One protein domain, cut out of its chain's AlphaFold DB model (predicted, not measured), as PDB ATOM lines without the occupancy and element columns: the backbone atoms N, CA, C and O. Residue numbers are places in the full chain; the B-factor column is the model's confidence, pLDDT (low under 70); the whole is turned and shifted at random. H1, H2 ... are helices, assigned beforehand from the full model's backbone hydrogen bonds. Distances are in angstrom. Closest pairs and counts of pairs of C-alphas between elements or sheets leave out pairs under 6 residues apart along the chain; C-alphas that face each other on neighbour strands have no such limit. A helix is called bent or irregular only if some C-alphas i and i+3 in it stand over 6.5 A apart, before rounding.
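This is residues 3 to 159 of the 160 residues of an uncharacterized protein of Nitrolancea hollandica Lb (UniProt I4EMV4). A compact helical body is built round the long last helix H9, which H1, H2 and H3 cross on different sides and which meets H4 near its beginning. The first half of H1, residues 3 to 13, sticks out as a free arm at one end; H4, H5, H6 and the long link of residues 84 to 96 make the other end. The printed part has 157 residues with nine named helices, H1 to H9 in order, and no named strand: the class is all helix, with mostly crossed packing. It is compact, with a radius of gyration of the C-alphas of 15.4 A, but its outline is elongated, spanning 54 by 28 by 27 A.

H1, residues 3 to 26, begins with C-alpha 3 at (-52.357, -25.593, -27.135) and is 34.9 A long. H2, residues 35 to 48, is 20.7 A long and only just irregular: C-alphas 44 and 47 are 6.8 A apart. H3, residues 51 to 64, measures 20.0 A, and H4, residues 67 to 83, measures 24.7 A. After H5, residues 97 to 101, comes H6, residues 103 to 116, 19.9 A long. H7 holds residues 120 to 126 and H8 residues 129 to 133. H9, residues 136 to 157, spans 31.0 A and ends with C-alpha 157 at (-55.848, -28.999, -7.673).

H9 is the hub, touching five helices. H1 touches it with residues 14 to 24 alone, closest at the C-alphas of Val 21 and Ala 147, 5.0 A, at a steep tilt of 53 degrees, opposite ways. H2 touches H9 at Tyr 42 and Thr 146, their closest C-alphas, 5.4 A apart. H3 touches H9 at a steep tilt of 50 degrees; the closest C-alphas, of Ala 61 and Gly 144, are 4.4 A apart. H4 is about perpendicular to H9, at 76 degrees, and touches it with residues 69 to 76 alone, closest at the C-alphas of Phe 73 and Ala 138, 6.1 A. H8 touches H9 only at the corner. H6 touches H3, with the C-alphas of Gln 59 and Ala 107 closest at 4.9 A. H5 touches H4, closest at the C-alphas of Pro 67 and Gln 101, 4.4 A. H7 touches H4 about perpendicular, at 89 degrees, closest at the C-alphas of Gln 80 and Leu 124, 6.5 A. H1 and H6 are apart. Every O i to N i+4 pair is within hydrogen-bond range in H3, H4, H6, H7 and H9; the counts are 18 of 20 in H1, 8 of 10 in H2, and 0 of 1 in H5 and H8, where 2 of 2 and 1 of 2 O i to N i+3 pairs are within range.

The C-alphas farthest apart, of Phe 4 and Gln 95, are 55.1 A apart. The printed part has no cut, and the link from H4 to H5, 13 residues, is long. The mean pLDDT of the printed part is 79.9; residues 3 to 14, 27 to 32, 93 to 95, 126 to 134 and 157 to 159 are under 70.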
ATOM      1  N   ILE A   3     -51.679 -24.758 -28.140       60.97
ATOM      2  CA  ILE A   3     -52.357 -25.593 -27.135       60.97
ATOM      3  C   ILE A   3     -51.494 -26.757 -26.619       60.97
ATOM      4  O   ILE A   3     -51.615 -27.157 -25.466       60.97
ATOM      5  N   PHE A   4     -50.587 -27.290 -27.447       54.25
ATOM      6  CA  PHE A   4     -49.664 -28.352 -27.024       54.25
ATOM      7  C   PHE A   4     -48.478 -27.831 -26.199       54.25
ATOM      8  O   PHE A   4     -47.841 -28.625 -25.513       54.25
ATOM      9  N   ARG A   5     -48.180 -26.523 -26.246       54.56
ATOM     10  CA  ARG A   5     -47.126 -25.894 -25.433       54.56
ATOM     11  C   ARG A   5     -47.669 -25.488 -24.063       54.56
ATOM     12  O   ARG A   5     -47.075 -25.847 -23.053       54.56
ATOM     13  N   GLU A   6     -48.870 -24.911 -24.039       51.38
ATOM     14  CA  GLU A   6     -49.600 -24.534 -22.819       51.38
ATOM     15  C   GLU A   6     -49.936 -25.742 -21.918       51.38
ATOM     16  O   GLU A   6     -49.793 -25.670 -20.697       51.38
ATOM     17  N   LEU A   7     -50.287 -26.897 -22.502       54.50
ATOM     18  CA  LEU A   7     -50.557 -28.130 -21.743       54.50
ATOM     19  C   LEU A   7     -49.279 -28.767 -21.153       54.50
ATOM     20  O   LEU A   7     -49.323 -29.406 -20.101       54.50
ATOM     21  N   LEU A   8     -48.128 -28.584 -21.811       54.44
ATOM     22  CA  LEU A   8     -46.829 -29.084 -21.347       54.44
ATOM     23  C   LEU A   8     -46.215 -28.168 -20.275       54.44
ATOM     24  O   LEU A   8     -45.576 -28.657 -19.342       54.44
ATOM     25  N   GLU A   9     -46.451 -26.859 -20.373       55.00
ATOM     26  CA  GLU A   9     -46.044 -25.870 -19.370       55.00
ATOM     27  C   GLU A   9     -46.854 -25.983 -18.074       55.00
ATOM     28  O   GLU A   9     -46.266 -25.865 -17.002       55.00
ATOM     29  N   GLY A  10     -48.150 -26.318 -18.128       55.50
ATOM     30  CA  GLY A  10     -48.961 -26.560 -16.926       55.50
ATOM     31  C   GLY A  10     -48.426 -27.706 -16.051       55.50
ATOM     32  O   GLY A  10     -48.264 -27.548 -14.841       55.50
ATOM     33  N   GLY A  11     -48.046 -28.835 -16.664       59.47
ATOM     34  CA  GLY A  11     -47.443 -29.973 -15.951       59.47
ATOM     35  C   GLY A  11     -46.010 -29.716 -15.460       59.47
ATOM     36  O   GLY A  11     -45.598 -30.240 -14.422       59.47
ATOM     37  N   GLN A  12     -45.238 -28.883 -16.170       61.53
ATOM     38  CA  GLN A  12     -43.914 -28.441 -15.717       61.53
ATOM     39  C   GLN A  12     -44.001 -27.418 -14.579       61.53
ATOM     40  O   GLN A  12     -43.204 -27.487 -13.641       61.53
ATOM     41  N   GLN A  13     -44.977 -26.508 -14.612       65.75
ATOM     42  CA  GLN A  13     -45.221 -25.547 -13.539       65.75
ATOM     43  C   GLN A  13     -45.582 -26.260 -12.239       65.75
ATOM     44  O   GLN A  13     -44.960 -25.976 -11.217       65.75
ATOM     45  N   GLN A  14     -46.490 -27.239 -12.289       66.81
ATOM     46  CA  GLN A  14     -46.894 -28.021 -11.116       66.81
ATOM     47  C   GLN A  14     -45.702 -28.739 -10.466       66.81
ATOM     48  O   GLN A  14     -45.430 -28.527  -9.284       66.81
ATOM     49  N   LYS A  15     -44.886 -29.451 -11.260       74.12
ATOM     50  CA  LYS A  15     -43.636 -30.061 -10.767       74.12
ATOM     51  C   LYS A  15     -42.660 -29.043 -10.190       74.12
ATOM     52  O   LYS A  15     -41.952 -29.337  -9.234       74.12
ATOM     53  N   SER A  16     -42.595 -27.853 -10.777       74.50
ATOM     54  CA  SER A  16     -41.687 -26.809 -10.315       74.50
ATOM     55  C   SER A  16     -42.126 -26.173  -8.989       74.50
ATOM     56  O   SER A  16     -41.266 -25.770  -8.207       74.50
ATOM     57  N   TYR A  17     -43.434 -26.138  -8.699       76.31
ATOM     58  CA  TYR A  17     -43.961 -25.755  -7.387       76.31
ATOM     59  C   TYR A  17     -43.667 -26.824  -6.339       76.31
ATOM     60  O   TYR A  17     -43.174 -26.495  -5.263       76.31
ATOM     61  N   GLU A  18     -43.915 -28.097  -6.659       79.81
ATOM     62  CA  GLU A  18     -43.579 -29.211  -5.768       79.81
ATOM     63  C   GLU A  18     -42.092 -29.224  -5.414       79.81
ATOM     64  O   GLU A  18     -41.734 -29.413  -4.256       79.81
ATOM     65  N   ASP A  19     -41.223 -29.017  -6.401       83.00
ATOM     66  CA  ASP A  19     -39.778 -29.022  -6.207       83.00
ATOM     67  C   ASP A  19     -39.307 -27.824  -5.364       83.00
ATOM     68  O   ASP A  19     -38.518 -28.002  -4.437       83.00
ATOM     69  N   PHE A  20     -39.869 -26.630  -5.596       81.94
ATOM     70  CA  PHE A  20     -39.636 -25.448  -4.758       81.94
ATOM     71  C   PHE A  20     -40.053 -25.696  -3.301       81.94
ATOM     72  O   PHE A  20     -39.295 -25.457  -2.365       81.94
ATOM     73  N   VAL A  21     -41.249 -26.246  -3.099       82.31
ATOM     74  CA  VAL A  21     -41.774 -26.574  -1.772       82.31
ATOM     75  C   VAL A  21     -40.935 -27.651  -1.083       82.31
ATOM     76  O   VAL A  21     -40.609 -27.511   0.095       82.31
ATOM     77  N   LYS A  22     -40.555 -28.717  -1.797       83.56
ATOM     78  CA  LYS A  22     -39.728 -29.805  -1.253       83.56
ATOM     79  C   LYS A  22     -38.372 -29.297  -0.807       83.56
ATOM     80  O   LYS A  22     -37.955 -29.603   0.306       83.56
ATOM     81  N   ARG A  23     -37.704 -28.492  -1.634       80.56
ATOM     82  CA  ARG A  23     -36.425 -27.884  -1.267       80.56
ATOM     83  C   ARG A  23     -36.579 -27.002  -0.016       80.56
ATOM     84  O   ARG A  23     -35.676 -26.972   0.812       80.56
ATOM     85  N   TYR A  24     -37.726 -26.333   0.165       80.50
ATOM     86  CA  TYR A  24     -37.942 -25.383   1.265       80.50
ATOM     87  C   TYR A  24     -38.177 -26.134   2.572       80.50
ATOM     88  O   TYR A  24     -37.777 -25.683   3.636       80.50
ATOM     89  N   GLN A  25     -38.799 -27.307   2.482       76.88
ATOM     90  CA  GLN A  25     -38.999 -28.204   3.615       76.88
ATOM     91  C   GLN A  25     -37.747 -29.005   3.987       76.88
ATOM     92  O   GLN A  25     -37.588 -29.374   5.147       76.88
ATOM     93  N   GLN A  26     -36.889 -29.326   3.015       75.88
ATOM     94  CA  GLN A  26     -35.704 -30.166   3.221       75.88
ATOM     95  C   GLN A  26     -34.451 -29.375   3.623       75.88
ATOM     96  O   GLN A  26     -33.528 -29.967   4.181       75.88
ATOM     97  N   GLY A  27     -34.397 -28.072   3.340       68.06
ATOM     98  CA  GLY A  27     -33.245 -27.216   3.623       68.06
ATOM     99  C   GLY A  27     -33.615 -25.910   4.333       68.06
ATOM    100  O   GLY A  27     -34.793 -25.632   4.553       68.06
ATOM    101  N   PRO A  28     -32.618 -25.086   4.704       63.69
ATOM    102  CA  PRO A  28     -32.869 -23.776   5.289       63.69
ATOM    103  C   PRO A  28     -33.692 -22.897   4.330       63.69
ATOM    104  O   PRO A  28     -33.376 -22.837   3.142       63.69
ATOM    105  N   PRO A  29     -34.690 -22.141   4.820       60.66
ATOM    106  CA  PRO A  29     -35.629 -21.381   3.985       60.66
ATOM    107  C   PRO A  29     -34.972 -20.289   3.115       60.66
ATOM    108  O   PRO A  29     -35.583 -19.790   2.170       60.66
ATOM    109  N   ALA A  30     -33.720 -19.921   3.409       62.81
ATOM    110  CA  ALA A  30     -32.917 -18.971   2.642       62.81
ATOM    111  C   ALA A  30     -31.865 -19.626   1.719       62.81
ATOM    112  O   ALA A  30     -31.212 -18.909   0.956       62.81
ATOM    113  N   GLU A  31     -31.670 -20.943   1.760       67.25
ATOM    114  CA  GLU A  31     -30.673 -21.653   0.950       67.25
ATOM    115  C   GLU A  31     -31.326 -22.415  -0.208       67.25
ATOM    116  O   GLU A  31     -32.475 -22.832  -0.133       67.25
ATOM    117  N   GLY A  32     -30.605 -22.562  -1.324       66.19
ATOM    118  CA  GLY A  32     -31.115 -23.262  -2.512       66.19
ATOM    119  C   GLY A  32     -31.999 -22.429  -3.448       66.19
ATOM    120  O   GLY A  32     -32.402 -22.948  -4.489       66.19
ATOM    121  N   TYR A  33     -32.240 -21.147  -3.127       71.38
ATOM    122  CA  TYR A  33     -33.004 -20.210  -3.967       71.38
ATOM    123  C   TYR A  33     -32.292 -18.887  -4.196       71.38
ATOM    124  O   TYR A  33     -31.771 -18.242  -3.270       71.38
ATOM    125  N   SER A  34     -32.387 -18.424  -5.439       75.00
ATOM    126  CA  SER A  34     -32.138 -17.024  -5.757       75.00
ATOM    127  C   SER A  34     -33.334 -16.174  -5.317       75.00
ATOM    128  O   SER A  34     -34.482 -16.611  -5.395       75.00
ATOM    129  N   GLY A  35     -33.086 -14.935  -4.876       74.69
ATOM    130  CA  GLY A  35     -34.186 -14.011  -4.566       74.69
ATOM    131  C   GLY A  35     -35.100 -13.787  -5.778       74.69
ATOM    132  O   GLY A  35     -36.312 -13.670  -5.641       74.69
ATOM    133  N   GLN A  36     -34.532 -13.853  -6.981       75.56
ATOM    134  CA  GLN A  36     -35.278 -13.709  -8.223       75.56
ATOM    135  C   GLN A  36     -36.221 -14.886  -8.504       75.56
ATOM    136  O   GLN A  36     -37.336 -14.667  -8.963       75.56
ATOM    137  N   GLU A  37     -35.820 -16.119  -8.191       79.44
ATOM    138  CA  GLU A  37     -36.707 -17.284  -8.284       79.44
ATOM    139  C   GLU A  37     -37.896 -17.144  -7.329       79.44
ATOM    140  O   GLU A  37     -39.038 -17.301  -7.751       79.44
ATOM    141  N   VAL A  38     -37.638 -16.770  -6.073       81.56
ATOM    142  CA  VAL A  38     -38.689 -16.546  -5.067       81.56
ATOM    143  C   VAL A  38     -39.662 -15.457  -5.517       81.56
ATOM    144  O   VAL A  38     -40.871 -15.639  -5.398       81.56
ATOM    145  N   MET A  39     -39.147 -14.353  -6.064       79.06
ATOM    146  CA  MET A  39     -39.961 -13.230  -6.528       79.06
ATOM    147  C   MET A  39     -40.810 -13.598  -7.747       79.06
ATOM    148  O   MET A  39     -42.018 -13.384  -7.734       79.06
ATOM    149  N   ASN A  40     -40.216 -14.242  -8.756       81.12
ATOM    150  CA  ASN A  40     -40.954 -14.711  -9.931       81.12
ATOM    151  C   ASN A  40     -42.103 -15.650  -9.528       81.12
ATOM    152  O   ASN A  40     -43.195 -15.589 -10.084       81.12
ATOM    153  N   ARG A  41     -41.864 -16.531  -8.550       80.00
ATOM    154  CA  ARG A  41     -42.885 -17.444  -8.024       80.00
ATOM    155  C   ARG A  41     -43.957 -16.710  -7.231       80.00
ATOM    156  O   ARG A  41     -45.133 -17.014  -7.398       80.00
ATOM    157  N   TYR A  42     -43.559 -15.744  -6.409       81.94
ATOM    158  CA  TYR A  42     -44.483 -14.877  -5.688       81.94
ATOM    159  C   TYR A  42     -45.428 -14.180  -6.681       81.94
ATOM    160  O   TYR A  42     -46.639 -14.307  -6.571       81.94
ATOM    161  N   GLU A  43     -44.910 -13.559  -7.739       79.81
ATOM    162  CA  GLU A  43     -45.741 -12.896  -8.755       79.81
ATOM    163  C   GLU A  43     -46.663 -13.849  -9.533       79.81
ATOM    164  O   GLU A  43     -47.726 -13.431  -9.980       79.81
ATOM    165  N   GLN A  44     -46.303 -15.127  -9.677       78.94
ATOM    166  CA  GLN A  44     -47.146 -16.135 -10.341       78.94
ATOM    167  C   GLN A  44     -48.277 -16.654  -9.442       78.94
ATOM    168  O   GLN A  44     -49.403 -16.870  -9.896       78.94
ATOM    169  N   VAL A  45     -47.969 -16.889  -8.167       79.25
ATOM    170  CA  VAL A  45     -48.863 -17.562  -7.217       79.25
ATOM    171  C   VAL A  45     -49.851 -16.579  -6.601       79.25
ATOM    172  O   VAL A  45     -51.037 -16.875  -6.475       79.25
ATOM    173  N   ILE A  46     -49.364 -15.401  -6.225       78.31
ATOM    174  CA  ILE A  46     -50.082 -14.463  -5.367       78.31
ATOM    175  C   ILE A  46     -51.331 -13.848  -6.016       78.31
ATOM    176  O   ILE A  46     -52.364 -13.841  -5.351       78.31
ATOM    177  N   PRO A  47     -51.327 -13.403  -7.289       77.19
ATOM    178  CA  PRO A  47     -52.525 -12.824  -7.912       77.19
ATOM    179  C   PRO A  47     -53.708 -13.795  -8.010       77.19
ATOM    180  O   PRO A  47     -54.855 -13.368  -8.082       77.19
ATOM    181  N   ASN A  48     -53.431 -15.101  -8.022       74.19
ATOM    182  CA  ASN A  48     -54.440 -16.153  -8.143       74.19
ATOM    183  C   ASN A  48     -54.911 -16.687  -6.780       74.19
ATOM    184  O   ASN A  48     -55.803 -17.537  -6.719       74.19
ATOM    185  N   LEU A  49     -54.305 -16.223  -5.685       80.19
ATOM    186  CA  LEU A  49     -54.529 -16.751  -4.349       80.19
ATOM    187  C   LEU A  49     -55.564 -15.896  -3.593       80.19
ATOM    188  O   LEU A  49     -55.375 -14.686  -3.456       80.19
ATOM    189  N   PRO A  50     -56.641 -16.490  -3.044       85.81
ATOM    190  CA  PRO A  50     -57.556 -15.770  -2.162       85.81
ATOM    191  C   PRO A  50     -56.816 -15.172  -0.963       85.81
ATOM    192  O   PRO A  50     -55.927 -15.807  -0.398       85.81
ATOM    193  N   SER A  51     -57.234 -13.994  -0.494       84.25
ATOM    194  CA  SER A  51     -56.579 -13.319   0.640       84.25
ATOM    195  C   SER A  51     -56.543 -14.176   1.913       84.25
ATOM    196  O   SER A  51     -55.606 -14.072   2.699       84.25
ATOM    197  N   GLN A  52     -57.531 -15.056   2.106       87.06
ATOM    198  CA  GLN A  52     -57.554 -16.001   3.224       87.06
ATOM    199  C   GLN A  52     -56.459 -17.074   3.106       87.06
ATOM    200  O   GLN A  52     -55.776 -17.354   4.092       87.06
ATOM    201  N   ASP A  53     -56.247 -17.619   1.906       88.88
ATOM    202  CA  ASP A  53     -55.182 -18.588   1.628       88.88
ATOM    203  C   ASP A  53     -53.803 -17.910   1.727       88.88
ATOM    204  O   ASP A  53     -52.867 -18.489   2.281       88.88
ATOM    205  N   PHE A  54     -53.689 -16.649   1.282       88.94
ATOM    206  CA  PHE A  54     -52.484 -15.833   1.467       88.94
ATOM    207  C   PHE A  54     -52.151 -15.633   2.944       88.94
ATOM    208  O   PHE A  54     -51.016 -15.863   3.355       88.94
ATOM    209  N   MET A  55     -53.141 -15.252   3.755       90.94
ATOM    210  CA  MET A  55     -52.959 -15.054   5.191       90.94
ATOM    211  C   MET A  55     -52.492 -16.339   5.875       90.94
ATOM    212  O   MET A  55     -51.559 -16.299   6.676       90.94
ATOM    213  N   GLN A  56     -53.100 -17.481   5.544       91.50
ATOM    214  CA  GLN A  56     -52.676 -18.774   6.080       91.50
ATOM    215  C   GLN A  56     -51.248 -19.121   5.654       91.50
ATOM    216  O   GLN A  56     -50.445 -19.527   6.493       91.50
ATOM    217  N   ALA A  57     -50.911 -18.934   4.376       90.75
ATOM    218  CA  ALA A  57     -49.568 -19.184   3.869       90.75
ATOM    219  C   ALA A  57     -48.524 -18.301   4.564       90.75
ATOM    220  O   ALA A  57     -47.486 -18.793   5.008       90.75
ATOM    221  N   ALA A  58     -48.834 -17.017   4.740       92.19
ATOM    222  CA  ALA A  58     -47.989 -16.085   5.461       92.19
ATOM    223  C   ALA A  58     -47.834 -16.461   6.932       92.19
ATOM    224  O   ALA A  58     -46.715 -16.502   7.433       92.19
ATOM    225  N   GLN A  59     -48.917 -16.822   7.617       93.62
ATOM    226  CA  GLN A  59     -48.858 -17.271   9.006       93.62
ATOM    227  C   GLN A  59     -47.967 -18.503   9.169       93.62
ATOM    228  O   GLN A  59     -47.158 -18.540  10.092       93.62
ATOM    229  N   GLN A  60     -48.080 -19.489   8.275       91.44
ATOM    230  CA  GLN A  60     -47.238 -20.687   8.296       91.44
ATOM    231  C   GLN A  60     -45.766 -20.344   8.041       91.44
ATOM    232  O   GLN A  60     -44.895 -20.800   8.779       91.44
ATOM    233  N   ALA A  61     -45.483 -19.479   7.065       90.25
ATOM    234  CA  ALA A  61     -44.133 -18.995   6.784       90.25
ATOM    235  C   ALA A  61     -43.519 -18.271   7.990       90.25
ATOM    236  O   ALA A  61     -42.404 -18.575   8.411       90.25
ATOM    237  N   PHE A  62     -44.275 -17.353   8.596       92.00
ATOM    238  CA  PHE A  62     -43.857 -16.623   9.785       92.00
ATOM    239  C   PHE A  62     -43.708 -17.545  11.002       92.00
ATOM    240  O   PHE A  62     -42.811 -17.329  11.812       92.00
ATOM    241  N   ALA A  63     -44.523 -18.593  11.128       91.31
ATOM    242  CA  ALA A  63     -44.420 -19.568  12.213       91.31
ATOM    243  C   ALA A  63     -43.135 -20.412  12.155       91.31
ATOM    244  O   ALA A  63     -42.662 -20.843  13.202       91.31
ATOM    245  N   GLN A  64     -42.560 -20.615  10.964       86.69
ATOM    246  CA  GLN A  64     -41.256 -21.275  10.801       86.69
ATOM    247  C   GLN A  64     -40.085 -20.386  11.244       86.69
ATOM    248  O   GLN A  64     -39.025 -20.899  11.594       86.69
ATOM    249  N   MET A  65     -40.264 -19.063  11.251       88.00
ATOM    250  CA  MET A  65     -39.242 -18.120  11.704       88.00
ATOM    251  C   MET A  65     -39.278 -17.936  13.223       88.00
ATOM    252  O   MET A  65     -40.340 -17.901  13.865       88.00
ATOM    253  N   SER A  66     -38.103 -17.731  13.814       91.00
ATOM    254  CA  SER A  66     -37.999 -17.366  15.222       91.00
ATOM    255  C   SER A  66     -38.707 -16.028  15.503       91.00
ATOM    256  O   SER A  66     -38.879 -15.196  14.603       91.00
ATOM    257  N   PRO A  67     -39.139 -15.775  16.752       91.12
ATOM    258  CA  PRO A  67     -39.738 -14.493  17.132       91.12
ATOM    259  C   PRO A  67     -38.863 -13.287  16.757       91.12
ATOM    260  O   PRO A  67     -39.373 -12.253  16.335       91.12
ATOM    261  N   GLN A  68     -37.541 -13.445  16.863       90.19
ATOM    262  CA  GLN A  68     -36.550 -12.419  16.544       90.19
ATOM    263  C   GLN A  68     -36.468 -12.152  15.037       90.19
ATOM    264  O   GLN A  68     -36.491 -10.993  14.633       90.19
ATOM    265  N   GLU A  69     -36.449 -13.195  14.203       90.44
ATOM    266  CA  GLU A  69     -36.445 -13.050  12.739       90.44
ATOM    267  C   GLU A  69     -37.712 -12.358  12.228       90.44
ATOM    268  O   GLU A  69     -37.651 -11.514  11.336       90.44
ATOM    269  N   ARG A  70     -38.869 -12.653  12.830       91.56
ATOM    270  CA  ARG A  70     -40.134 -11.988  12.489       91.56
ATOM    271  C   ARG A  70     -40.130 -10.504  12.829       91.56
ATOM    272  O   ARG A  70     -40.583  -9.681  12.034       91.56
ATOM    273  N   GLU A  71     -39.592 -10.157  13.993       91.44
ATOM    274  CA  GLU A  71     -39.410  -8.760  14.371       91.44
ATOM    275  C   GLU A  71     -38.458  -8.044  13.401       91.44
ATOM    276  O   GLU A  71     -38.753  -6.945  12.933       91.44
ATOM    277  N   GLN A  72     -37.339  -8.687  13.058       89.88
ATOM    278  CA  GLN A  72     -36.366  -8.171  12.097       89.88
ATOM    279  C   GLN A  72     -36.980  -7.983  10.708       89.88
ATOM    280  O   GLN A  72     -36.722  -6.965  10.069       89.88
ATOM    281  N   PHE A  73     -37.838  -8.902  10.262       90.31
ATOM    282  CA  PHE A  73     -38.583  -8.756   9.016       90.31
ATOM    283  C   PHE A  73     -39.475  -7.509   9.035       90.31
ATOM    284  O   PHE A  73     -39.416  -6.699   8.113       90.31
ATOM    285  N   ALA A  74     -40.260  -7.313  10.099       90.94
ATOM    286  CA  ALA A  74     -41.149  -6.158  10.221       90.94
ATOM    287  C   ALA A  74     -40.379  -4.825  10.253       90.94
ATOM    288  O   ALA A  74     -40.781  -3.861   9.598       90.94
ATOM    289  N   ARG A  75     -39.241  -4.783  10.962       89.62
ATOM    290  CA  ARG A  75     -38.323  -3.631  10.957       89.62
ATOM    291  C   ARG A  75     -37.801  -3.353   9.550       89.62
ATOM    292  O   ARG A  75     -37.905  -2.224   9.082       89.62
ATOM    293  N   TYR A  76     -37.332  -4.393   8.862       88.12
ATOM    294  CA  TYR A  76     -36.799  -4.283   7.509       88.12
ATOM    295  C   TYR A  76     -37.842  -3.768   6.509       88.12
ATOM    296  O   TYR A  76     -37.527  -2.904   5.695       88.12
ATOM    297  N   VAL A  77     -39.093  -4.237   6.590       89.31
ATOM    298  CA  VAL A  77     -40.199  -3.739   5.750       89.31
ATOM    299  C   VAL A  77     -40.385  -2.234   5.942       89.31
ATOM    300  O   VAL A  77     -40.431  -1.493   4.962       89.31
ATOM    301  N   ASN A  78     -40.440  -1.768   7.194       89.56
ATOM    302  CA  ASN A  78     -40.559  -0.343   7.489       89.56
ATOM    303  C   ASN A  78     -39.334   0.455   6.997       89.56
ATOM    304  O   ASN A  78     -39.504   1.518   6.407       89.56
ATOM    305  N   GLU A  79     -38.110  -0.048   7.181       88.25
ATOM    306  CA  GLU A  79     -36.892   0.614   6.691       88.25
ATOM    307  C   GLU A  79     -36.881   0.752   5.164       88.25
ATOM    308  O   GLU A  79     -36.604   1.832   4.642       88.25
ATOM    309  N   GLN A  80     -37.227  -0.315   4.437       86.62
ATOM    310  CA  GLN A  80     -37.332  -0.271   2.976       86.62
ATOM    311  C   GLN A  80     -38.423   0.703   2.521       86.62
ATOM    312  O   GLN A  80     -38.240   1.425   1.540       86.62
ATOM    313  N   ALA A  81     -39.543   0.757   3.245       88.50
ATOM    314  CA  ALA A  81     -40.648   1.642   2.912       88.50
ATOM    315  C   ALA A  81     -40.226   3.108   3.067       88.50
ATOM    316  O   ALA A  81     -40.399   3.900   2.143       88.50
ATOM    317  N   GLN A  82     -39.548   3.444   4.169       87.56
ATOM    318  CA  GLN A  82     -39.000   4.782   4.402       87.56
ATOM    319  C   GLN A  82     -37.969   5.185   3.341       87.56
ATOM    320  O   GLN A  82     -38.037   6.298   2.825       87.56
ATOM    321  N   GLN A  83     -37.060   4.279   2.958       87.06
ATOM    322  CA  GLN A  83     -36.078   4.539   1.894       87.06
ATOM    323  C   GLN A  83     -36.747   4.873   0.555       87.06
ATOM    324  O   GLN A  83     -36.271   5.735  -0.183       87.06
ATOM    325  N   ARG A  84     -37.873   4.220   0.253       85.81
ATOM    326  CA  ARG A  84     -38.648   4.454  -0.971       85.81
ATOM    327  C   ARG A  84     -39.724   5.538  -0.820       85.81
ATOM    328  O   ARG A  84     -40.468   5.761  -1.768       85.81
ATOM    329  N   ASN A  85     -39.790   6.240   0.318       87.50
ATOM    330  CA  ASN A  85     -40.841   7.218   0.650       87.50
ATOM    331  C   ASN A  85     -42.270   6.641   0.552       87.50
ATOM    332  O   ASN A  85     -43.229   7.347   0.248       87.50
ATOM    333  N   ILE A  86     -42.406   5.345   0.826       89.06
ATOM    334  CA  ILE A  86     -43.667   4.612   0.892       89.06
ATOM    335  C   ILE A  86     -44.107   4.582   2.354       89.06
ATOM    336  O   ILE A  86     -43.343   4.202   3.241       89.06
ATOM    337  N   ASN A  87     -45.359   4.949   2.618       87.94
ATOM    338  CA  ASN A  87     -45.947   4.789   3.941       87.94
ATOM    339  C   ASN A  87     -46.762   3.496   3.987       87.94
ATOM    340  O   ASN A  87     -47.738   3.370   3.254       87.94
ATOM    341  N   ILE A  88     -46.386   2.566   4.867       88.56
ATOM    342  CA  ILE A  88     -47.116   1.311   5.079       88.56
ATOM    343  C   ILE A  88     -47.701   1.332   6.494       88.56
ATOM    344  O   ILE A  88     -46.989   0.938   7.414       88.56
ATOM    345  N   PRO A  89     -48.952   1.786   6.702       86.25
ATOM    346  CA  PRO A  89     -49.525   2.036   8.032       86.25
ATOM    347  C   PRO A  89     -49.422   0.861   9.013       86.25
ATOM    348  O   PRO A  89     -49.347   1.051  10.223       86.25
ATOM    349  N   GLN A  90     -49.411  -0.365   8.490       88.00
ATOM    350  CA  GLN A  90     -49.305  -1.591   9.272       88.00
ATOM    351  C   GLN A  90     -47.922  -1.748   9.917       88.00
ATOM    352  O   GLN A  90     -47.817  -2.341  10.986       88.00
ATOM    353  N   PHE A  91     -46.872  -1.203   9.299       86.69
ATOM    354  CA  PHE A  91     -45.484  -1.293   9.762       86.69
ATOM    355  C   PHE A  91     -44.908   0.065  10.200       86.69
ATOM    356  O   PHE A  91     -44.020   0.103  11.051       86.69
ATOM    357  N   SER A  92     -45.411   1.174   9.655       81.56
ATOM    358  CA  SER A  92     -44.960   2.531   9.959       81.56
ATOM    359  C   SER A  92     -45.558   3.045  11.269       81.56
ATOM    360  O   SER A  92     -46.657   2.678  11.676       81.56
ATOM    361  N   GLY A  93     -44.794   3.870  11.992       67.81
ATOM    362  CA  GLY A  93     -45.231   4.440  13.275       67.81
ATOM    363  C   GLY A  93     -45.319   3.437  14.433       67.81
ATOM    364  O   GLY A  93     -45.701   3.816  15.541       67.81
ATOM    365  N   GLN A  94     -44.930   2.178  14.214       68.56
ATOM    366  CA  GLN A  94     -44.885   1.165  15.260       68.56
ATOM    367  C   GLN A  94     -43.725   1.449  16.210       68.56
ATOM    368  O   GLN A  94     -42.558   1.236  15.882       68.56
ATOM    369  N   GLN A  95     -44.047   1.921  17.416       64.69
ATOM    370  CA  GLN A  95     -43.042   2.113  18.465       64.69
ATOM    371  C   GLN A  95     -42.486   0.785  18.981       64.69
ATOM    372  O   GLN A  95     -41.400   0.750  19.558       64.69
ATOM    373  N   ASN A  96     -43.224  -0.308  18.766       75.69
ATOM    374  CA  ASN A  96     -42.863  -1.613  19.272       75.69
ATOM    375  C   ASN A  96     -43.150  -2.730  18.262       75.69
ATOM    376  O   ASN A  96     -44.299  -3.094  18.010       75.69
ATOM    377  N   TYR A  97     -42.084  -3.323  17.729       84.38
ATOM    378  CA  TYR A  97     -42.179  -4.464  16.823       84.38
ATOM    379  C   TYR A  97     -42.442  -5.794  17.556       84.38
ATOM    380  O   TYR A  97     -42.663  -6.809  16.898       84.38
ATOM    381  N   GLN A  98     -42.504  -5.800  18.900       85.69
ATOM    382  CA  GLN A  98     -42.798  -6.994  19.704       85.69
ATOM    383  C   GLN A  98     -44.107  -7.680  19.298       85.69
ATOM    384  O   GLN A  98     -44.205  -8.900  19.353       85.69
ATOM    385  N   GLN A  99     -45.111  -6.935  18.836       86.88
ATOM    386  CA  GLN A  99     -46.367  -7.536  18.377       86.88
ATOM    387  C   GLN A  99     -46.195  -8.424  17.134       86.88
ATOM    388  O   GLN A  99     -46.962  -9.370  16.957       86.88
ATOM    389  N   PHE A 100     -45.177  -8.164  16.306       90.75
ATOM    390  CA  PHE A 100     -44.838  -8.967  15.127       90.75
ATOM    391  C   PHE A 100     -44.035 -10.222  15.481       90.75
ATOM    392  O   PHE A 100     -43.897 -11.120  14.653       90.75
ATOM    393  N   GLN A 101     -43.597 -10.355  16.738       90.69
ATOM    394  CA  GLN A 101     -43.117 -11.626  17.282       90.69
ATOM    395  C   GLN A 101     -44.234 -12.668  17.405       90.69
ATOM    396  O   GLN A 101     -43.952 -13.811  17.751       90.69
ATOM    397  N   ASN A 102     -45.497 -12.319  17.145       92.44
ATOM    398  CA  ASN A 102     -46.582 -13.271  16.935       92.44
ATOM    399  C   ASN A 102     -46.755 -13.487  15.417       92.44
ATOM    400  O   ASN A 102     -46.930 -12.505  14.689       92.44
ATOM    401  N   PRO A 103     -46.695 -14.738  14.913       93.56
ATOM    402  CA  PRO A 103     -46.705 -14.971  13.471       93.56
ATOM    403  C   PRO A 103     -48.058 -14.611  12.843       93.56
ATOM    404  O   PRO A 103     -48.102 -14.219  11.682       93.56
ATOM    405  N   GLU A 104     -49.151 -14.677  13.609       93.81
ATOM    406  CA  GLU A 104     -50.487 -14.293  13.150       93.81
ATOM    407  C   GLU A 104     -50.607 -12.778  12.957       93.81
ATOM    408  O   GLU A 104     -51.116 -12.328  11.934       93.81
ATOM    409  N   ASN A 105     -50.086 -11.979  13.894       92.94
ATOM    410  CA  ASN A 105     -50.103 -10.516  13.777       92.94
ATOM    411  C   ASN A 105     -49.297 -10.047  12.563       92.94
ATOM    412  O   ASN A 105     -49.737  -9.168  11.824       92.94
ATOM    413  N   LEU A 106     -48.130 -10.658  12.337       92.44
ATOM    414  CA  LEU A 106     -47.291 -10.336  11.189       92.44
ATOM    415  C   LEU A 106     -47.927 -10.787   9.866       92.44
ATOM    416  O   LEU A 106     -47.895 -10.044   8.883       92.44
ATOM    417  N   ALA A 107     -48.565 -11.960   9.846       93.44
ATOM    418  CA  ALA A 107     -49.320 -12.434   8.691       93.44
ATOM    419  C   ALA A 107     -50.498 -11.517   8.365       93.44
ATOM    420  O   ALA A 107     -50.686 -11.171   7.201       93.44
ATOM    421  N   ARG A 108     -51.255 -11.083   9.380       93.06
ATOM    422  CA  ARG A 108     -52.376 -10.154   9.225       93.06
ATOM    423  C   ARG A 108     -51.904  -8.834   8.624       93.06
ATOM    424  O   ARG A 108     -52.378  -8.487   7.549       93.06
ATOM    425  N   ALA A 109     -50.890  -8.204   9.216       92.31
ATOM    426  CA  ALA A 109     -50.297  -6.971   8.701       92.31
ATOM    427  C   ALA A 109     -49.826  -7.119   7.243       92.31
ATOM    428  O   ALA A 109     -50.158  -6.303   6.388       92.31
ATOM    429  N   THR A 110     -49.111  -8.202   6.931       91.31
ATOM    430  CA  THR A 110     -48.648  -8.496   5.562       91.31
ATOM    431  C   THR A 110     -49.823  -8.701   4.598       91.31
ATOM    432  O   THR A 110     -49.797  -8.223   3.468       91.31
ATOM    433  N   THR A 111     -50.886  -9.373   5.037       90.94
ATOM    434  CA  THR A 111     -52.094  -9.609   4.230       90.94
ATOM    435  C   THR A 111     -52.869  -8.320   3.989       90.94
ATOM    436  O   THR A 111     -53.340  -8.098   2.880       90.94
ATOM    437  N   GLU A 112     -52.988  -7.456   4.993       91.00
ATOM    438  CA  GLU A 112     -53.638  -6.149   4.862       91.00
ATOM    439  C   GLU A 112     -52.904  -5.265   3.854       91.00
ATOM    440  O   GLU A 112     -53.540  -4.675   2.986       91.00
ATOM    441  N   VAL A 113     -51.570  -5.238   3.910       90.19
ATOM    442  CA  VAL A 113     -50.749  -4.525   2.923       90.19
ATOM    443  C   VAL A 113     -50.966  -5.083   1.523       90.19
ATOM    444  O   VAL A 113     -51.191  -4.324   0.585       90.19
ATOM    445  N   HIS A 114     -50.942  -6.408   1.387       86.94
ATOM    446  CA  HIS A 114     -51.161  -7.064   0.104       86.94
ATOM    447  C   HIS A 114     -52.560  -6.782  -0.474       86.94
ATOM    448  O   HIS A 114     -52.693  -6.596  -1.680       86.94
ATOM    449  N   GLN A 115     -53.592  -6.725   0.373       87.25
ATOM    450  CA  GLN A 115     -54.959  -6.389  -0.038       87.25
ATOM    451  C   GLN A 115     -55.107  -4.925  -0.456       87.25
ATOM    452  O   GLN A 115     -55.873  -4.633  -1.370       87.25
ATOM    453  N   GLN A 116     -54.408  -4.013   0.222       87.69
ATOM    454  CA  GLN A 116     -54.442  -2.588  -0.103       87.69
ATOM    455  C   GLN A 116     -53.716  -2.304  -1.415       87.69
ATOM    456  O   GLN A 116     -54.284  -1.664  -2.295       87.69
ATOM    457  N   GLU A 117     -52.491  -2.811  -1.557       85.69
ATOM    458  CA  GLU A 117     -51.686  -2.658  -2.766       85.69
ATOM    459  C   GLU A 117     -51.047  -3.996  -3.173       85.69
ATOM    460  O   GLU A 117     -49.932  -4.338  -2.744       85.69
ATOM    461  N   PRO A 118     -51.733  -4.781  -4.026       78.62
ATOM    462  CA  PRO A 118     -51.180  -6.017  -4.551       78.62
ATOM    463  C   PRO A 118     -49.969  -5.686  -5.427       78.62
ATOM    464  O   PRO A 118     -50.081  -5.022  -6.453       78.62
ATOM    465  N   GLY A 119     -48.791  -6.135  -4.999       79.94
ATOM    466  CA  GLY A 119     -47.518  -5.823  -5.653       79.94
ATOM    467  C   GLY A 119     -46.641  -4.838  -4.883       79.94
ATOM    468  O   GLY A 119     -45.471  -4.712  -5.234       79.94
ATOM    469  N   LEU A 120     -47.118  -4.231  -3.786       85.69
ATOM    470  CA  LEU A 120     -46.296  -3.324  -2.976       85.69
ATOM    471  C   LEU A 120     -45.024  -3.998  -2.465       85.69
ATOM    472  O   LEU A 120     -43.938  -3.447  -2.602       85.69
ATOM    473  N   PHE A 121     -45.126  -5.219  -1.932       81.88
ATOM    474  CA  PHE A 121     -43.945  -5.989  -1.527       81.88
ATOM    475  C   PHE A 121     -43.016  -6.286  -2.706       81.88
ATOM    476  O   PHE A 121     -41.799  -6.269  -2.549       81.88
ATOM    477  N   GLY A 122     -43.571  -6.487  -3.899       76.94
ATOM    478  CA  GLY A 122     -42.784  -6.642  -5.113       76.94
ATOM    479  C   GLY A 122     -42.068  -5.361  -5.527       76.94
ATOM    480  O   GLY A 122     -40.907  -5.405  -5.910       76.94
ATOM    481  N   GLN A 123     -42.696  -4.203  -5.368       79.56
ATOM    482  CA  GLN A 123     -42.054  -2.912  -5.601       79.56
ATOM    483  C   GLN A 123     -40.987  -2.609  -4.538       79.56
ATOM    484  O   GLN A 123     -39.910  -2.099  -4.854       79.56
ATOM    485  N   LEU A 124     -41.272  -2.971  -3.286       80.50
ATOM    486  CA  LEU A 124     -40.405  -2.776  -2.131       80.50
ATOM    487  C   LEU A 124     -39.122  -3.611  -2.238       80.50
ATOM    488  O   LEU A 124     -38.029  -3.085  -2.031       80.50
ATOM    489  N   PHE A 125     -39.260  -4.891  -2.601       76.75
ATOM    490  CA  PHE A 125     -38.167  -5.867  -2.622       76.75
ATOM    491  C   PHE A 125     -37.606  -6.155  -4.025       76.75
ATOM    492  O   PHE A 125     -36.464  -6.589  -4.142       76.75
ATOM    493  N   GLY A 126     -38.371  -5.908  -5.089       63.19
ATOM    494  CA  GLY A 126     -38.022  -6.226  -6.480       63.19
ATOM    495  C   GLY A 126     -37.547  -5.040  -7.324       63.19
ATOM    496  O   GLY A 126     -36.962  -5.258  -8.386       63.19
ATOM    497  N   GLY A 127     -37.726  -3.797  -6.858       57.94
ATOM    498  CA  GLY A 127     -37.263  -2.594  -7.568       57.94
ATOM    499  C   GLY A 127     -35.737  -2.499  -7.705       57.94
ATOM    500  O   GLY A 127     -35.238  -1.905  -8.653       57.94
ATOM    501  N   ASP A 128     -35.006  -3.159  -6.806       55.28
ATOM    502  CA  ASP A 128     -33.568  -3.378  -6.898       55.28
ATOM    503  C   ASP A 128     -33.311  -4.863  -6.699       55.28
ATOM    504  O   ASP A 128     -33.417  -5.377  -5.585       55.28
ATOM    505  N   LYS A 129     -32.916  -5.563  -7.767       52.97
ATOM    506  CA  LYS A 129     -32.487  -6.972  -7.689       52.97
ATOM    507  C   LYS A 129     -31.407  -7.196  -6.614       52.97
ATOM    508  O   LYS A 129     -31.265  -8.314  -6.135       52.97
ATOM    509  N   SER A 130     -30.694  -6.147  -6.193       53.22
ATOM    510  CA  SER A 130     -29.747  -6.160  -5.072       53.22
ATOM    511  C   SER A 130     -30.388  -6.144  -3.677       53.22
ATOM    512  O   SER A 130     -29.829  -6.749  -2.769       53.22
ATOM    513  N   SER A 131     -31.543  -5.506  -3.463       58.12
ATOM    514  CA  SER A 131     -32.106  -5.327  -2.113       58.12
ATOM    515  C   SER A 131     -32.625  -6.630  -1.505       58.12
ATOM    516  O   SER A 131     -32.370  -6.898  -0.332       58.12
ATOM    517  N   MET A 132     -33.266  -7.490  -2.303       60.09
ATOM    518  CA  MET A 132     -33.729  -8.806  -1.845       60.09
ATOM    519  C   MET A 132     -32.589  -9.827  -1.708       60.09
ATOM    520  O   MET A 132     -32.621 -10.673  -0.816       60.09
ATOM    521  N   LEU A 133     -31.560  -9.748  -2.563       58.19
ATOM    522  CA  LEU A 133     -30.369 -10.603  -2.451       58.19
ATOM    523  C   LEU A 133     -29.540 -10.284  -1.198       58.19
ATOM    524  O   LEU A 133     -28.835 -11.163  -0.707       58.19
ATOM    525  N   ASN A 134     -29.663  -9.068  -0.661       66.94
ATOM    526  CA  ASN A 134     -28.914  -8.616   0.507       66.94
ATOM    527  C   ASN A 134     -29.574  -8.949   1.856       66.94
ATOM    528  O   ASN A 134     -28.904  -8.825   2.880       66.94
ATOM    529  N   ASN A 135     -30.846  -9.376   1.895       78.25
ATOM    530  CA  ASN A 135     -31.523  -9.704   3.154       78.25
ATOM    531  C   ASN A 135     -32.022 -11.167   3.192       78.25
ATOM    532  O   ASN A 135     -33.051 -11.489   2.584       78.25
ATOM    533  N   PRO A 136     -31.345 -12.062   3.940       80.56
ATOM    534  CA  PRO A 136     -31.725 -13.472   4.023       80.56
ATOM    535  C   PRO A 136     -33.085 -13.691   4.700       80.56
ATOM    536  O   PRO A 136     -33.782 -14.634   4.337       80.56
ATOM    537  N   ILE A 137     -33.497 -12.811   5.617       84.12
ATOM    538  CA  ILE A 137     -34.771 -12.908   6.347       84.12
ATOM    539  C   ILE A 137     -35.934 -12.546   5.426       84.12
ATOM    540  O   ILE A 137     -36.924 -13.268   5.364       84.12
ATOM    541  N   ALA A 138     -35.808 -11.459   4.659       83.31
ATOM    542  CA  ALA A 138     -36.821 -11.077   3.677       83.31
ATOM    543  C   ALA A 138     -36.996 -12.163   2.609       83.31
ATOM    544  O   ALA A 138     -38.120 -12.520   2.255       83.31
ATOM    545  N   LYS A 139     -35.876 -12.742   2.156       83.94
ATOM    546  CA  LYS A 139     -35.884 -13.872   1.228       83.94
ATOM    547  C   LYS A 139     -36.553 -15.106   1.835       83.94
ATOM    548  O   LYS A 139     -37.400 -15.688   1.170       83.94
ATOM    549  N   ALA A 140     -36.216 -15.481   3.070       84.19
ATOM    550  CA  ALA A 140     -36.817 -16.621   3.765       84.19
ATOM    551  C   ALA A 140     -38.326 -16.440   3.973       84.19
ATOM    552  O   ALA A 140     -39.097 -17.352   3.688       84.19
ATOM    553  N   ALA A 141     -38.755 -15.250   4.406       86.50
ATOM    554  CA  ALA A 141     -40.160 -14.924   4.610       86.50
ATOM    555  C   ALA A 141     -40.960 -15.035   3.305       86.50
ATOM    556  O   ALA A 141     -41.974 -15.729   3.260       86.50
ATOM    557  N   LEU A 142     -40.477 -14.408   2.225       85.62
ATOM    558  CA  LEU A 142     -41.113 -14.494   0.908       85.62
ATOM    559  C   LEU A 142     -41.094 -15.920   0.357       85.62
ATOM    560  O   LEU A 142     -42.109 -16.379  -0.156       85.62
ATOM    561  N   ALA A 143     -39.976 -16.639   0.493       85.75
ATOM    562  CA  ALA A 143     -39.870 -18.029   0.062       85.75
ATOM    563  C   ALA A 143     -40.880 -18.910   0.798       85.75
ATOM    564  O   ALA A 143     -41.574 -19.696   0.159       85.75
ATOM    565  N   GLY A 144     -41.031 -18.717   2.109       88.06
ATOM    566  CA  GLY A 144     -42.018 -19.422   2.911       88.06
ATOM    567  C   GLY A 144     -43.443 -19.106   2.484       88.06
ATOM    568  O   GLY A 144     -44.209 -20.033   2.230       88.06
ATOM    569  N   ILE A 145     -43.795 -17.821   2.350       88.50
ATOM    570  CA  ILE A 145     -45.139 -17.404   1.914       88.50
ATOM    571  C   ILE A 145     -45.459 -18.062   0.571       88.50
ATOM    572  O   ILE A 145     -46.500 -18.695   0.426       88.50
ATOM    573  N   THR A 146     -44.538 -17.974  -0.388       87.75
ATOM    574  CA  THR A 146     -44.687 -18.559  -1.720       87.75
ATOM    575  C   THR A 146     -44.779 -20.084  -1.681       87.75
ATOM    576  O   THR A 146     -45.603 -20.656  -2.389       87.75
ATOM    577  N   ALA A 147     -43.983 -20.758  -0.845       88.00
ATOM    578  CA  ALA A 147     -44.002 -22.212  -0.715       88.00
ATOM    579  C   ALA A 147     -45.352 -22.694  -0.171       88.00
ATOM    580  O   ALA A 147     -45.997 -23.555  -0.768       88.00
ATOM    581  N   TYR A 148     -45.823 -22.101   0.928       88.81
ATOM    582  CA  TYR A 148     -47.115 -22.458   1.509       88.81
ATOM    583  C   TYR A 148     -48.284 -22.057   0.606       88.81
ATOM    584  O   TYR A 148     -49.253 -22.805   0.496       88.81
ATOM    585  N   ALA A 149     -48.196 -20.929  -0.094       87.50
ATOM    586  CA  ALA A 149     -49.203 -20.520  -1.063       87.50
ATOM    587  C   ALA A 149     -49.298 -21.511  -2.234       87.50
ATOM    588  O   ALA A 149     -50.390 -21.957  -2.585       87.50
ATOM    589  N   ALA A 150     -48.155 -21.932  -2.783       85.00
ATOM    590  CA  ALA A 150     -48.103 -22.964  -3.810       85.00
ATOM    591  C   ALA A 150     -48.679 -24.297  -3.300       85.00
ATOM    592  O   ALA A 150     -49.428 -24.952  -4.021       85.00
ATOM    593  N   GLN A 151     -48.410 -24.673  -2.043       84.38
ATOM    594  CA  GLN A 151     -49.034 -25.845  -1.418       84.38
ATOM    595  C   GLN A 151     -50.557 -25.750  -1.355       84.38
ATOM    596  O   GLN A 151     -51.222 -26.758  -1.589       84.38
ATOM    597  N   GLN A 152     -51.120 -24.580  -1.050       83.06
ATOM    598  CA  GLN A 152     -52.576 -24.411  -1.023       83.06
ATOM    599  C   GLN A 152     -53.187 -24.579  -2.417       83.06
ATOM    600  O   GLN A 152     -54.209 -25.248  -2.563       83.06
ATOM    601  N   ILE A 153     -52.535 -24.045  -3.452       81.31
ATOM    602  CA  ILE A 153     -52.974 -24.229  -4.842       81.31
ATOM    603  C   ILE A 153     -52.901 -25.709  -5.241       81.31
ATOM    604  O   ILE A 153     -53.873 -26.240  -5.774       81.31
ATOM    605  N   MET A 154     -51.792 -26.392  -4.930       79.56
ATOM    606  CA  MET A 154     -51.618 -27.818  -5.232       79.56
ATOM    607  C   MET A 154     -52.683 -28.677  -4.542       79.56
ATOM    608  O   MET A 154     -53.391 -29.421  -5.219       79.56
ATOM    609  N   LYS A 155     -52.901 -28.472  -3.236       77.88
ATOM    610  CA  LYS A 155     -53.959 -29.155  -2.477       77.88
ATOM    611  C   LYS A 155     -55.344 -28.945  -3.075       77.88
ATOM    612  O   LYS A 155     -56.160 -29.853  -3.028       77.88
ATOM    613  N   ARG A 156     -55.633 -27.763  -3.624       71.38
ATOM    614  CA  ARG A 156     -56.916 -27.485  -4.291       71.38
ATOM    615  C   ARG A 156     -57.017 -28.157  -5.662       71.38
ATOM    616  O   ARG A 156     -58.118 -28.533  -6.050       71.38
ATOM    617  N   SER A 157     -55.899 -28.316  -6.372       66.31
ATOM    618  CA  SER A 157     -55.848 -28.999  -7.673       66.31
ATOM    619  C   SER A 157     -55.938 -30.528  -7.585       66.31
ATOM    620  O   SER A 157     -56.376 -31.144  -8.544       66.31
ATOM    621  N   GLU A 158     -55.578 -31.136  -6.449       58.72
ATOM    622  CA  GLU A 158     -55.679 -32.592  -6.219       58.72
ATOM    623  C   GLU A 158     -57.103 -33.070  -5.854       58.72
ATOM    624  O   GLU A 158     -57.337 -34.271  -5.747       58.72
ATOM    625  N   ILE A 159     -58.059 -32.155  -5.642       53.38
ATOM    626  CA  ILE A 159     -59.463 -32.477  -5.298       53.38
ATOM    627  C   ILE A 159     -60.370 -32.479  -6.558       53.38
ATOM    628  O   ILE A 159     -61.590 -32.363  -6.455       53.38
TER     629      ILE A 159